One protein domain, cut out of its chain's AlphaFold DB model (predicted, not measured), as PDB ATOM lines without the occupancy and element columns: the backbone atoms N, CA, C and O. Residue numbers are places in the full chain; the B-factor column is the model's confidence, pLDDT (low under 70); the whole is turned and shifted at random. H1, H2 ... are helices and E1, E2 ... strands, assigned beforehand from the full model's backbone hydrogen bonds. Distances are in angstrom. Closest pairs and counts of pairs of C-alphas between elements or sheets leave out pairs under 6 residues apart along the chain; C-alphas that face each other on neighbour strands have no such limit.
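This is residues 2 to 82 and 90 to 102 of the 206 residues of a protein of Azospirillum sp. TSO35-2 (UniProt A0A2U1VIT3). A long, twisted sheet makes a rod, its spine the hairpin of E3 and the very long E4, with the short helix H1 packed over E3. E1 and E2 widen the sheet beside E3, E5 folds back on the last part of E4 at one end of the rod, and residues 54 to 59 stick out at the other. The printed part has 94 residues, 38 of them, under half, in named elements: E1, H1, E2, E3, E4, E5 along the chain, mostly strand. The sheet's order is E1, E2, E3, E4, E5, antiparallel throughout; the whole is loose, with a radius of gyration of the C-alphas of 16.1 A and spans of 59 by 25 by 20 A.

E3, residues 41 to 49, and E4, residues 65 to 77, form a hairpin, with N 44 and O 70 2.8 A apart. E4 pairs with E3 over residues 65 to 73 and with E5, residues 80 to 82, over 75 to 77, where N 75 and O 82 are 2.8 A apart. E2, residues 30 to 34, has N 33 2.8 A from O 45 of E3; E2 to E5 form a meander, each strand the antiparallel neighbour of the one before. Edge strand E1, residues 2 to 4, has N 4 3.0 A from O 30 of E2. H1, residues 9 to 13, is on the sheet, over E3, at a height of 6.1 A; its closest C-alpha pair with E3 is Ala 9 and Gly 44, 4.9 A. H1's O i to N i+4 pair is within hydrogen-bond range.

E1 begins at C-alpha 2 (100.763, 149.417, 91.054). E3 is 27.6 A long and E4 40.1 A, ending at C-alpha 77 (79.785, 129.807, 76.177).

Residues 83 to 89 are not printed; C-alphas 82 and 90 are 27.6 A apart. The links H1 to E2 and E3 to E4 are long. Confidence is under 70 at residues 5 to 6, 15 to 27, 51 to 63 and 96.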
ATOM      1  N   GLU A   2     101.080 148.000  91.208       81.00
ATOM      2  CA  GLU A   2     100.763 149.417  91.054       81.00
ATOM      3  C   GLU A   2     100.921 150.096  92.420       81.00
ATOM      4  O   GLU A   2     100.473 149.561  93.437       81.00
ATOM      5  N   ILE A   3     101.607 151.239  92.451       73.81
ATOM      6  CA  ILE A   3     101.832 152.040  93.659       73.81
ATOM      7  C   ILE A   3     101.495 153.488  93.319       73.81
ATOM      8  O   ILE A   3     101.995 154.016  92.327       73.81
ATOM      9  N   GLY A   4     100.681 154.139  94.146       73.75
ATOM     10  CA  GLY A   4     100.353 155.557  93.994       73.75
ATOM     11  C   GLY A   4      98.859 155.823  94.104       73.75
ATOM     12  O   GLY A   4      98.144 155.114  94.804       73.75
ATOM     13  N   GLN A   5      98.374 156.867  93.437       69.81
ATOM     14  CA  GLN A   5      96.942 157.167  93.354       69.81
ATOM     15  C   GLN A   5      96.304 156.282  92.282       69.81
ATOM     16  O   GLN A   5      96.095 156.705  91.148       69.81
ATOM     17  N   THR A   6      96.072 155.021  92.632       63.84
ATOM     18  CA  THR A   6      95.541 154.005  91.718       63.84
ATOM     19  C   THR A   6      94.196 153.480  92.206       63.84
ATOM     20  O   THR A   6      93.779 153.719  93.347       63.84
ATOM     21  N   ASP A   7      93.503 152.741  91.347       71.56
ATOM     22  CA  ASP A   7      92.292 152.035  91.742       71.56
ATOM     23  C   ASP A   7      92.609 150.863  92.684       71.56
ATOM     24  O   ASP A   7      93.662 150.215  92.608       71.56
ATOM     25  N   GLY A   8      91.681 150.605  93.607       71.12
ATOM     26  CA  GLY A   8      91.725 149.423  94.464       71.12
ATOM     27  C   GLY A   8      91.377 148.161  93.678       71.12
ATOM     28  O   GLY A   8      90.712 148.227  92.639       71.12
ATOM     29  N   ALA A   9      91.773 146.995  94.190       77.62
ATOM     30  CA  ALA A   9      91.540 145.719  93.517       77.62
ATOM     31  C   ALA A   9      90.054 145.472  93.221       77.62
ATOM     32  O   ALA A   9      89.701 144.991  92.141       77.62
ATOM     33  N   ARG A  10      89.170 145.860  94.149       80.81
ATOM     34  CA  ARG A  10      87.719 145.757  93.961       80.81
ATOM     35  C   ARG A  10      87.209 146.673  92.860       80.81
ATOM     36  O   ARG A  10      86.410 146.213  92.056       80.81
ATOM     37  N   SER A  11      87.693 147.913  92.791       78.94
ATOM     38  CA  SER A  11      87.299 148.877  91.756       78.94
ATOM     39  C   SER A  11      87.598 148.385  90.341       78.94
ATOM     40  O   SER A  11      86.835 148.676  89.425       78.94
ATOM     41  N   ARG A  12      88.685 147.624  90.158       78.88
ATOM     42  CA  ARG A  12      89.096 147.114  88.843       78.88
ATOM     43  C   ARG A  12      88.483 145.761  88.486       78.88
ATOM     44  O   ARG A  12      88.138 145.529  87.324       78.88
ATOM     45  N   LEU A  13      88.443 144.828  89.440       78.94
ATOM     46  CA  LEU A  13      88.081 143.436  89.151       78.94
ATOM     47  C   LEU A  13      86.608 143.145  89.318       78.94
ATOM     48  O   LEU A  13      86.071 142.339  88.557       78.94
ATOM     49  N   VAL A  14      85.963 143.778  90.293       78.25
ATOM     50  CA  VAL A  14      84.519 143.669  90.394       78.25
ATOM     51  C   VAL A  14      83.947 144.458  89.235       78.25
ATOM     52  O   VAL A  14      84.372 145.584  88.974       78.25
ATOM     53  N   ALA A  15      83.056 143.819  88.478       61.06
ATOM     54  CA  ALA A  15      82.448 144.454  87.324       61.06
ATOM     55  C   ALA A  15      81.869 145.801  87.776       61.06
ATOM     56  O   ALA A  15      81.412 145.895  88.922       61.06
ATOM     57  N   PRO A  16      81.880 146.834  86.918       54.41
ATOM     58  CA  PRO A  16      81.165 148.065  87.195       54.41
ATOM     59  C   PRO A  16      79.663 147.759  87.190       54.41
ATOM     60  O   PRO A  16      78.936 148.073  86.257       54.41
ATOM     61  N   GLY A  17      79.180 147.127  88.257       51.91
ATOM     62  CA  GLY A  17      77.810 147.270  88.674       51.91
ATOM     63  C   GLY A  17      77.594 148.751  88.928       51.91
ATOM     64  O   GLY A  17      78.471 149.458  89.425       51.91
ATOM     65  N   ALA A  18      76.434 149.251  88.547       44.47
ATOM     66  CA  ALA A  18      76.218 150.680  88.383       44.47
ATOM     67  C   ALA A  18      76.198 151.509  89.683       44.47
ATOM     68  O   ALA A  18      75.915 152.712  89.657       44.47
ATOM     69  N   GLN A  19      76.457 150.890  90.832       54.56
ATOM     70  CA  GLN A  19      76.732 151.600  92.068       54.56
ATOM     71  C   GLN A  19      78.254 151.686  92.265       54.56
ATOM     72  O   GLN A  19      78.913 150.642  92.308       54.56
ATOM     73  N   PRO A  20      78.825 152.899  92.390       58.12
ATOM     74  CA  PRO A  20      80.243 153.042  92.677       58.12
ATOM     75  C   PRO A  20      80.568 152.315  93.980       58.12
ATOM     76  O   PRO A  20      79.806 152.365  94.948       58.12
ATOM     77  N   LEU A  21      81.679 151.588  93.985       59.59
ATOM     78  CA  LEU A  21      82.198 150.987  95.204       59.59
ATOM     79  C   LEU A  21      82.649 152.108  96.140       59.59
ATOM     80  O   LEU A  21      83.353 153.026  95.713       59.59
ATOM     81  N   THR A  22      82.262 152.030  97.412       61.66
ATOM     82  CA  THR A  22      82.807 152.921  98.436       61.66
ATOM     83  C   THR A  22      84.285 152.580  98.607       61.66
ATOM     84  O   THR A  22      84.632 151.575  99.222       61.66
ATOM     85  N   ALA A  23      85.151 153.382  97.998       61.50
ATOM     86  CA  ALA A  23      86.594 153.215  98.045       61.50
ATOM     87  C   ALA A  23      87.222 154.358  98.841       61.50
ATOM     88  O   ALA A  23      86.706 155.479  98.858       61.50
ATOM     89  N   ALA A  24      88.380 154.103  99.452       56.97
ATOM     90  CA  ALA A  24      89.223 155.180  99.957       56.97
ATOM     91  C   ALA A  24      89.484 156.164  98.804       56.97
ATOM     92  O   ALA A  24      89.947 155.748  97.734       56.97
ATOM     93  N   GLY A  25      89.095 157.431  98.999       56.03
ATOM     94  CA  GLY A  25      88.993 158.432  97.934       56.03
ATOM     95  C   GLY A  25      90.255 158.532  97.072       56.03
ATOM     96  O   GLY A  25      91.363 158.303  97.563       56.03
ATOM     97  N   GLY A  26      90.086 158.905  95.798       55.16
ATOM     98  CA  GLY A  26      91.115 158.828  94.741       55.16
ATOM     99  C   GLY A  26      92.420 159.601  94.981       55.16
ATOM    100  O   GLY A  26      93.353 159.475  94.204       55.16
ATOM    101  N   ARG A  27      92.523 160.372  96.069       59.56
ATOM    102  CA  ARG A  27      93.741 161.097  96.469       59.56
ATOM    103  C   ARG A  27      94.639 160.316  97.436       59.56
ATOM    104  O   ARG A  27      95.705 160.810  97.798       59.56
ATOM    105  N   THR A  28      94.219 159.130  97.872       70.50
ATOM    106  CA  THR A  28      94.963 158.309  98.840       70.50
ATOM    107  C   THR A  28      95.934 157.389  98.110       70.50
ATOM    108  O   THR A  28      95.547 156.757  97.130       70.50
ATOM    109  N   ALA A  29      97.180 157.303  98.581       80.25
ATOM    110  CA  ALA A  29      98.145 156.353  98.040       80.25
ATOM    111  C   ALA A  29      97.690 154.917  98.330       80.25
ATOM    112  O   ALA A  29      97.274 154.615  99.447       80.25
ATOM    113  N   LYS A  30      97.784 154.041  97.333       85.06
ATOM    114  CA  LYS A  30      97.422 152.627  97.413       85.06
ATOM    115  C   LYS A  30      98.561 151.775  96.885       85.06
ATOM    116  O   LYS A  30      99.317 152.190  96.005       85.06
ATOM    117  N   LEU A  31      98.663 150.581  97.447       88.81
ATOM    118  CA  LEU A  31      99.450 149.489  96.909       88.81
ATOM    119  C   LEU A  31      98.476 148.449  96.373       88.81
ATOM    120  O   LEU A  31      97.693 147.908  97.151       88.81
ATOM    121  N   THR A  32      98.549 148.148  95.081       89.75
ATOM    122  CA  THR A  32      97.671 147.163  94.452       89.75
ATOM    123  C   THR A  32      98.468 146.132  93.657       89.75
ATOM    124  O   THR A  32      99.396 146.446  92.903       89.75
ATOM    125  N   TYR A  33      98.098 144.867  93.816       91.75
ATOM    126  CA  TYR A  33      98.659 143.740  93.085       91.75
ATOM    127  C   TYR A  33      97.555 142.978  92.356       91.75
ATOM    128  O   TYR A  33      96.470 142.786  92.901       91.75
ATOM    129  N   TYR A  34      97.864 142.516  91.145       92.25
ATOM    130  CA  TYR A  34      96.992 141.693  90.315       92.25
ATOM    131  C   TYR A  34      97.787 140.512  89.773       92.25
ATOM    132  O   TYR A  34      98.940 140.675  89.361       92.25
ATOM    133  N   THR A  35      97.175 139.335  89.751       91.69
ATOM    134  CA  THR A  35      97.730 138.190  89.028       91.69
ATOM    135  C   THR A  35      97.570 138.407  87.523       91.69
ATOM    136  O   THR A  35      96.570 138.991  87.102       91.69
ATOM    137  N   PRO A  36      98.472 137.880  86.679       90.06
ATOM    138  CA  PRO A  36      98.192 137.756  85.254       90.06
ATOM    139  C   PRO A  36      96.874 137.005  85.018       90.06
ATOM    140  O   PRO A  36      96.529 136.094  85.774       90.06
ATOM    141  N   MET A  37      96.144 137.375  83.967       90.31
ATOM    142  CA  MET A  37      94.897 136.704  83.611       90.31
ATOM    143  C   MET A  37      95.193 135.301  83.062       90.31
ATOM    144  O   MET A  37      95.840 135.155  82.025       90.31
ATOM    145  N   LEU A  38      94.687 134.266  83.730       93.25
ATOM    146  CA  LEU A  38      94.886 132.866  83.353       93.25
ATOM    147  C   LEU A  38      93.536 132.227  83.032       93.25
ATOM    148  O   LEU A  38      92.713 132.025  83.915       93.25
ATOM    149  N   ARG A  39      93.287 131.907  81.755       93.25
ATOM    150  CA  ARG A  39      92.031 131.270  81.292       93.25
ATOM    151  C   ARG A  39      90.757 131.991  81.763       93.25
ATOM    152  O   ARG A  39      89.786 131.358  82.173       93.25
ATOM    153  N   GLY A  40      90.764 133.320  81.719       91.88
ATOM    154  CA  GLY A  40      89.616 134.100  82.185       91.88
ATOM    155  C   GLY A  40      89.676 134.522  83.649       91.88
ATOM    156  O   GLY A  40      88.907 135.405  84.026       91.88
ATOM    157  N   PHE A  41      90.564 133.917  84.439       96.12
ATOM    158  CA  PHE A  41      90.656 134.104  85.880       96.12
ATOM    159  C   PHE A  41      91.679 135.174  86.254       96.12
ATOM    160  O   PHE A  41      92.783 135.198  85.707       96.12
ATOM    161  N   GLU A  42      91.331 136.029  87.207       94.81
ATOM    162  CA  GLU A  42      92.196 137.079  87.740       94.81
ATOM    163  C   GLU A  42      91.886 137.327  89.219       94.81
ATOM    164  O   GLU A  42      90.720 137.375  89.616       94.81
ATOM    165  N   ILE A  43      92.932 137.506  90.024       95.31
ATOM    166  CA  ILE A  43      92.862 137.876  91.437       95.31
ATOM    167  C   ILE A  43      93.564 139.217  91.616       95.31
ATOM    168  O   ILE A  43      94.590 139.483  90.991       95.31
ATOM    169  N   GLY A  44      93.039 140.046  92.510       93.81
ATOM    170  CA  GLY A  44      93.665 141.290  92.918       93.81
ATOM    171  C   GLY A  44      93.557 141.501  94.418       93.81
ATOM    172  O   GLY A  44      92.583 141.084  95.045       93.81
ATOM    173  N   ALA A  45      94.548 142.185  94.977       94.62
ATOM    174  CA  ALA A  45      94.546 142.646  96.356       94.62
ATOM    175  C   ALA A  45      95.080 144.077  96.432       94.62
ATOM    176  O   ALA A  45      96.012 144.432  95.707       94.62
ATOM    177  N   SER A  46      94.502 144.895  97.307       91.50
ATOM    178  CA  SER A  46      94.961 146.260  97.567       91.50
ATOM    179  C   SER A  46      95.082 146.553  99.057       91.50
ATOM    180  O   SER A  46      94.319 146.049  99.880       91.50
ATOM    181  N   TYR A  47      96.039 147.413  99.388       90.19
ATOM    182  CA  TYR A  47      96.220 148.014 100.701       90.19
ATOM    183  C   TYR A  47      96.236 149.534 100.559       90.19
ATOM    184  O   TYR A  47      96.947 150.087  99.718       90.19
ATOM    185  N   THR A  48      95.454 150.212 101.390       87.62
ATOM    186  CA  THR A  48      95.381 151.672 101.439       87.62
ATOM    187  C   THR A  48      95.627 152.155 102.868       87.62
ATOM    188  O   THR A  48      94.769 151.928 103.725       87.62
ATOM    189  N   PRO A  49      96.749 152.835 103.163       82.31
ATOM    190  CA  PRO A  49      96.880 153.593 104.403       82.31
ATOM    191  C   PRO A  49      95.888 154.763 104.392       82.31
ATOM    192  O   PRO A  49      95.822 155.516 103.423       82.31
ATOM    193  N   LEU A  50      95.113 154.931 105.458       77.50
ATOM    194  CA  LEU A  50      94.211 156.072 105.613       77.50
ATOM    195  C   LEU A  50      94.929 157.184 106.404       77.50
ATOM    196  O   LEU A  50      95.891 156.890 107.117       77.50
ATOM    197  N   PRO A  51      94.519 158.464 106.273       67.06
ATOM    198  CA  PRO A  51      95.162 159.569 106.980       67.06
ATOM    199  C   PRO A  51      95.310 159.258 108.474       67.06
ATOM    200  O   PRO A  51      94.349 158.839 109.124       67.06
ATOM    201  N   ARG A  52      96.538 159.422 108.979       62.66
ATOM    202  CA  ARG A  52      96.950 159.079 110.346       62.66
ATOM    203  C   ARG A  52      96.076 159.794 111.387       62.66
ATOM    204  O   ARG A  52      95.526 160.863 111.125       62.66
ATOM    205  N   GLY A  53      95.924 159.164 112.554       52.09
ATOM    206  CA  GLY A  53      95.270 159.750 113.727       52.09
ATOM    207  C   GLY A  53      95.880 161.096 114.134       52.09
ATOM    208  O   GLY A  53      96.928 161.490 113.634       52.09
ATOM    209  N   ASN A  54      95.223 161.804 115.050       51.03
ATOM    210  CA  ASN A  54      95.585 163.166 115.462       51.03
ATOM    211  C   ASN A  54      96.898 163.252 116.291       51.03
ATOM    212  O   ASN A  54      97.127 164.267 116.939       51.03
ATOM    213  N   GLY A  55      97.719 162.197 116.329       53.81
ATOM    214  CA  GLY A  55      98.949 162.125 117.125       53.81
ATOM    215  C   GLY A  55     100.210 162.422 116.309       53.81
ATOM    216  O   GLY A  55     100.283 162.079 115.129       53.81
ATOM    217  N   GLU A  56     101.218 163.018 116.956       53.56
ATOM    218  CA  GLU A  56     102.543 163.291 116.366       53.56
ATOM    219  C   GLU A  56     103.272 162.007 115.937       53.56
ATOM    220  O   GLU A  56     103.957 161.986 114.913       53.56
ATOM    221  N   VAL A  57     103.059 160.907 116.669       56.94
ATOM    222  CA  VAL A  57     103.491 159.555 116.303       56.94
ATOM    223  C   VAL A  57     102.257 158.650 116.333       56.94
ATOM    224  O   VAL A  57     101.735 158.371 117.409       56.94
ATOM    225  N   PRO A  58     101.739 158.205 115.179       58.41
ATOM    226  CA  PRO A  58     100.586 157.315 115.145       58.41
ATOM    227  C   PRO A  58     100.972 155.952 115.724       58.41
ATOM    228  O   PRO A  58     101.909 155.328 115.222       58.41
ATOM    229  N   ASP A  59     100.231 155.465 116.722       58.50
ATOM    230  CA  ASP A  59     100.346 154.072 117.161       58.50
ATOM    231  C   ASP A  59      99.991 153.154 115.969       58.50
ATOM    232  O   ASP A  59      98.910 153.296 115.383       58.50
ATOM    233  N   PRO A  60     100.856 152.197 115.578       57.94
ATOM    234  CA  PRO A  60     100.532 151.190 114.566       57.94
ATOM    235  C   PRO A  60      99.217 150.436 114.830       57.94
ATOM    236  O   PRO A  60      98.587 149.957 113.886       57.94
ATOM    237  N   ARG A  61      98.779 150.333 116.091       58.88
ATOM    238  CA  ARG A  61      97.505 149.716 116.504       58.88
ATOM    239  C   ARG A  61      96.291 150.606 116.226       58.88
ATOM    240  O   ARG A  61      95.197 150.082 115.997       58.88
ATOM    241  N   GLU A  62      96.499 151.918 116.183       61.28
ATOM    242  CA  GLU A  62      95.507 152.946 115.841       61.28
ATOM    243  C   GLU A  62      95.582 153.369 114.363       61.28
ATOM    244  O   GLU A  62      94.780 154.182 113.893       61.28
ATOM    245  N   ALA A  63      96.533 152.811 113.602       65.19
ATOM    246  CA  ALA A  63      96.705 153.106 112.189       65.19
ATOM    247  C   ALA A  63      95.460 152.694 111.392       65.19
ATOM    248  O   ALA A  63      95.153 151.510 111.212       65.19
ATOM    249  N   LEU A  64      94.752 153.698 110.879       81.00
ATOM    250  CA  LEU A  64      93.618 153.514 109.986       81.00
ATOM    251  C   LEU A  64      94.129 153.004 108.635       81.00
ATOM    252  O   LEU A  64      95.047 153.568 108.037       81.00
ATOM    253  N   HIS A  65      93.535 151.925 108.145       85.56
ATOM    254  CA  HIS A  65      93.915 151.305 106.882       85.56
ATOM    255  C   HIS A  65      92.733 150.559 106.284       85.56
ATOM    256  O   HIS A  65      91.773 150.232 106.981       85.56
ATOM    257  N   MET A  66      92.827 150.264 104.996       87.44
ATOM    258  CA  MET A  66      91.873 149.438 104.277       87.44
ATOM    259  C   MET A  66      92.615 148.366 103.491       87.44
ATOM    260  O   MET A  66      93.591 148.659 102.800       87.44
ATOM    261  N   VAL A  67      92.132 147.136 103.590       91.75
ATOM    262  CA  VAL A  67      92.542 146.008 102.757       91.75
ATOM    263  C   VAL A  67      91.378 145.597 101.878       91.75
ATOM    264  O   VAL A  67      90.227 145.607 102.316       91.75
ATOM    265  N   GLU A  68      91.669 145.224 100.642       92.38
ATOM    266  CA  GLU A  68      90.673 144.709  99.717       92.38
ATOM    267  C   GLU A  68      91.225 143.511  98.957       92.38
ATOM    268  O   GLU A  68      92.416 143.441  98.654       92.38
ATOM    269  N   ALA A  69      90.337 142.589  98.612       94.75
ATOM    270  CA  ALA A  69      90.615 141.478  97.721       94.75
ATOM    271  C   ALA A  69      89.457 141.325  96.739       94.75
ATOM    272  O   ALA A  69      88.297 141.569  97.084       94.75
ATOM    273  N   ALA A  70      89.761 140.928  95.513       94.31
ATOM    274  CA  ALA A  70      88.756 140.669  94.499       94.31
ATOM    275  C   ALA A  70      89.206 139.578  93.537       94.31
ATOM    276  O   ALA A  70      90.397 139.371  93.309       94.31
ATOM    277  N   VAL A  71      88.225 138.897  92.962       95.56
ATOM    278  CA  VAL A  71      88.415 137.865  91.952       95.56
ATOM    279  C   VAL A  71      87.448 138.090  90.802       95.56
ATOM    280  O   VAL A  71      86.321 138.563  90.992       95.56
ATOM    281  N   ARG A  72      87.887 137.723  89.602       95.06
ATOM    282  CA  ARG A  72      87.099 137.779  88.376       95.06
ATOM    283  C   ARG A  72      87.316 136.513  87.565       95.06
ATOM    284  O   ARG A  72      88.452 136.117  87.340       95.06
ATOM    285  N   GLN A  73      86.228 135.939  87.062       95.94
ATOM    286  CA  GLN A  73      86.237 134.875  86.067       95.94
ATOM    287  C   GLN A  73      85.463 135.329  84.834       95.94
ATOM    288  O   GLN A  73      84.283 135.649  84.925       95.94
ATOM    289  N   THR A  74      86.111 135.329  83.673       95.38
ATOM    290  CA  THR A  74      85.471 135.594  82.380       95.38
ATOM    291  C   THR A  74      85.465 134.323  81.541       95.38
ATOM    292  O   THR A  74      86.515 133.746  81.279       95.38
ATOM    293  N   THR A  75      84.291 133.893  81.093       96.00
ATOM    294  CA  THR A  75      84.115 132.720  80.232       96.00
ATOM    295  C   THR A  75      83.258 133.063  79.017       96.00
ATOM    296  O   THR A  75      82.477 134.015  79.036       96.00
ATOM    297  N   ARG A  76      83.408 132.293  77.940       95.62
ATOM    298  CA  ARG A  76      82.558 132.382  76.750       95.62
ATOM    299  C   ARG A  76      81.903 131.033  76.513       95.62
ATOM    300  O   ARG A  76      82.602 130.035  76.369       95.62
ATOM    301  N   VAL A  77      80.576 131.017  76.438       93.12
ATOM    302  CA  VAL A  77      79.785 129.807  76.177       93.12
ATOM    303  C   VAL A  77      78.737 130.143  75.124       93.12
ATOM    304  O   VAL A  77      77.927 131.041  75.327       93.12
ATOM    305  N   GLY A  78      78.771 129.465  73.973       88.75
ATOM    306  CA  GLY A  78      77.731 129.601  72.942       88.75
ATOM    307  C   GLY A  78      77.494 131.034  72.437       88.75
ATOM    308  O   GLY A  78      76.358 131.415  72.177       88.75
ATOM    309  N   GLY A  79      78.544 131.859  72.345       92.31
ATOM    310  CA  GLY A  79      78.434 133.265  71.928       92.31
ATOM    311  C   GLY A  79      77.971 134.235  73.025       92.31
ATOM    312  O   GLY A  79      77.877 135.434  72.767       92.31
ATOM    313  N   VAL A  80      77.725 133.745  74.241       96.31
ATOM    314  CA  VAL A  80      77.517 134.565  75.440       96.31
ATOM    315  C   VAL A  80      78.858 134.758  76.141       96.31
ATOM    316  O   VAL A  80      79.570 133.792  76.420       96.31
ATOM    317  N   SER A  81      79.211 136.006  76.435       95.81
ATOM    318  CA  SER A  81      80.336 136.343  77.306       95.81
ATOM    319  C   SER A  81      79.818 136.515  78.728       95.81
ATOM    320  O   SER A  81      79.059 137.442  78.991       95.81
ATOM    321  N   ALA A  82      80.235 135.643  79.641       95.19
ATOM    322  CA  ALA A  82      79.863 135.699  81.047       95.19
ATOM    323  C   ALA A  82      81.054 136.137  81.900       95.19
ATOM    324  O   ALA A  82      82.176 135.655  81.723       95.19
ATOM    325  N   ARG A  90      88.007 145.209 104.114       91.56
ATOM    326  CA  ARG A  90      87.969 145.531 105.534       91.56
ATOM    327  C   ARG A  90      88.741 146.813 105.776       91.56
ATOM    328  O   ARG A  90      89.871 146.948 105.310       91.56
ATOM    329  N   ALA A  91      88.143 147.741 106.502       88.19
ATOM    330  CA  ALA A  91      88.759 148.994 106.882       88.19
ATOM    331  C   ALA A  91      88.730 149.169 108.400       88.19
ATOM    332  O   ALA A  91      87.727 148.912 109.065       88.19
ATOM    333  N   ARG A  92      89.837 149.662 108.951       85.88
ATOM    334  CA  ARG A  92      89.840 150.285 110.271       85.88
ATOM    335  C   ARG A  92      89.482 151.749 110.093       85.88
ATOM    336  O   ARG A  92      90.246 152.510 109.501       85.88
ATOM    337  N   VAL A  93      88.308 152.118 110.588       78.44
ATOM    338  CA  VAL A  93      87.738 153.466 110.518       78.44
ATOM    339  C   VAL A  93      87.349 153.918 111.920       78.44
ATOM    340  O   VAL A  93      87.113 153.089 112.795       78.44
ATOM    341  N   ARG A  94      87.290 155.235 112.135       77.88
ATOM    342  CA  ARG A  94      86.780 155.805 113.391       77.88
ATOM    343  C   ARG A  94      85.296 155.483 113.534       77.88
ATOM    344  O   ARG A  94      84.592 155.506 112.531       77.88
ATOM    345  N   ASP A  95      84.820 155.290 114.757       72.38
ATOM    346  CA  ASP A  95      83.439 154.864 115.052       72.38
ATOM    347  C   ASP A  95      82.364 155.825 114.514       72.38
ATOM    348  O   ASP A  95      81.257 155.422 114.187       72.38
ATOM    349  N   TRP A  96      82.709 157.102 114.347       68.81
ATOM    350  CA  TRP A  96      81.840 158.148 113.793       68.81
ATOM    351  C   TRP A  96      82.065 158.420 112.294       68.81
ATOM    352  O   TRP A  96      81.475 159.339 111.720       68.81
ATOM    353  N   SER A  97      82.952 157.676 111.630       73.06
ATOM    354  CA  SER A  97      83.280 157.897 110.219       73.06
ATOM    355  C   SER A  97      82.252 157.251 109.295       73.06
ATOM    356  O   SER A  97      82.275 156.047 109.090       73.06
ATOM    357  N   ARG A  98      81.466 158.069 108.593       71.19
ATOM    358  CA  ARG A  98      80.566 157.619 107.508       71.19
ATOM    359  C   ARG A  98      81.208 157.593 106.116       71.19
ATOM    360  O   ARG A  98      80.523 157.572 105.102       71.19
ATOM    361  N   ARG A  99      82.537 157.715 106.039       71.62
ATOM    362  CA  ARG A  99      83.255 157.827 104.755       71.62
ATOM    363  C   ARG A  99      83.544 156.478 104.105       71.62
ATOM    364  O   ARG A  99      83.668 156.415 102.886       71.62
ATOM    365  N   LEU A 100      83.741 155.442 104.916       79.00
ATOM    366  CA  LEU A 100      84.141 154.108 104.483       79.00
ATOM    367  C   LEU A 100      83.494 153.071 105.406       79.00
ATOM    368  O   LEU A 100      83.562 153.260 106.623       79.00
ATOM    369  N   PRO A 101      82.950 151.975 104.854       84.06
ATOM    370  CA  PRO A 101      82.454 150.875 105.665       84.06
ATOM    371  C   PRO A 101      83.617 150.130 106.332       84.06
ATOM    372  O   PRO A 101      84.706 150.011 105.759       84.06
ATOM    373  N   ARG A 102      83.374 149.589 107.528       89.12
ATOM    374  CA  ARG A 102      84.303 148.711 108.260       89.12
ATOM    375  C   ARG A 102      84.535 147.407 107.527       89.12
ATOM    376  O   ARG A 102      85.664 146.928 107.448       89.12
TER     377      ARG A 102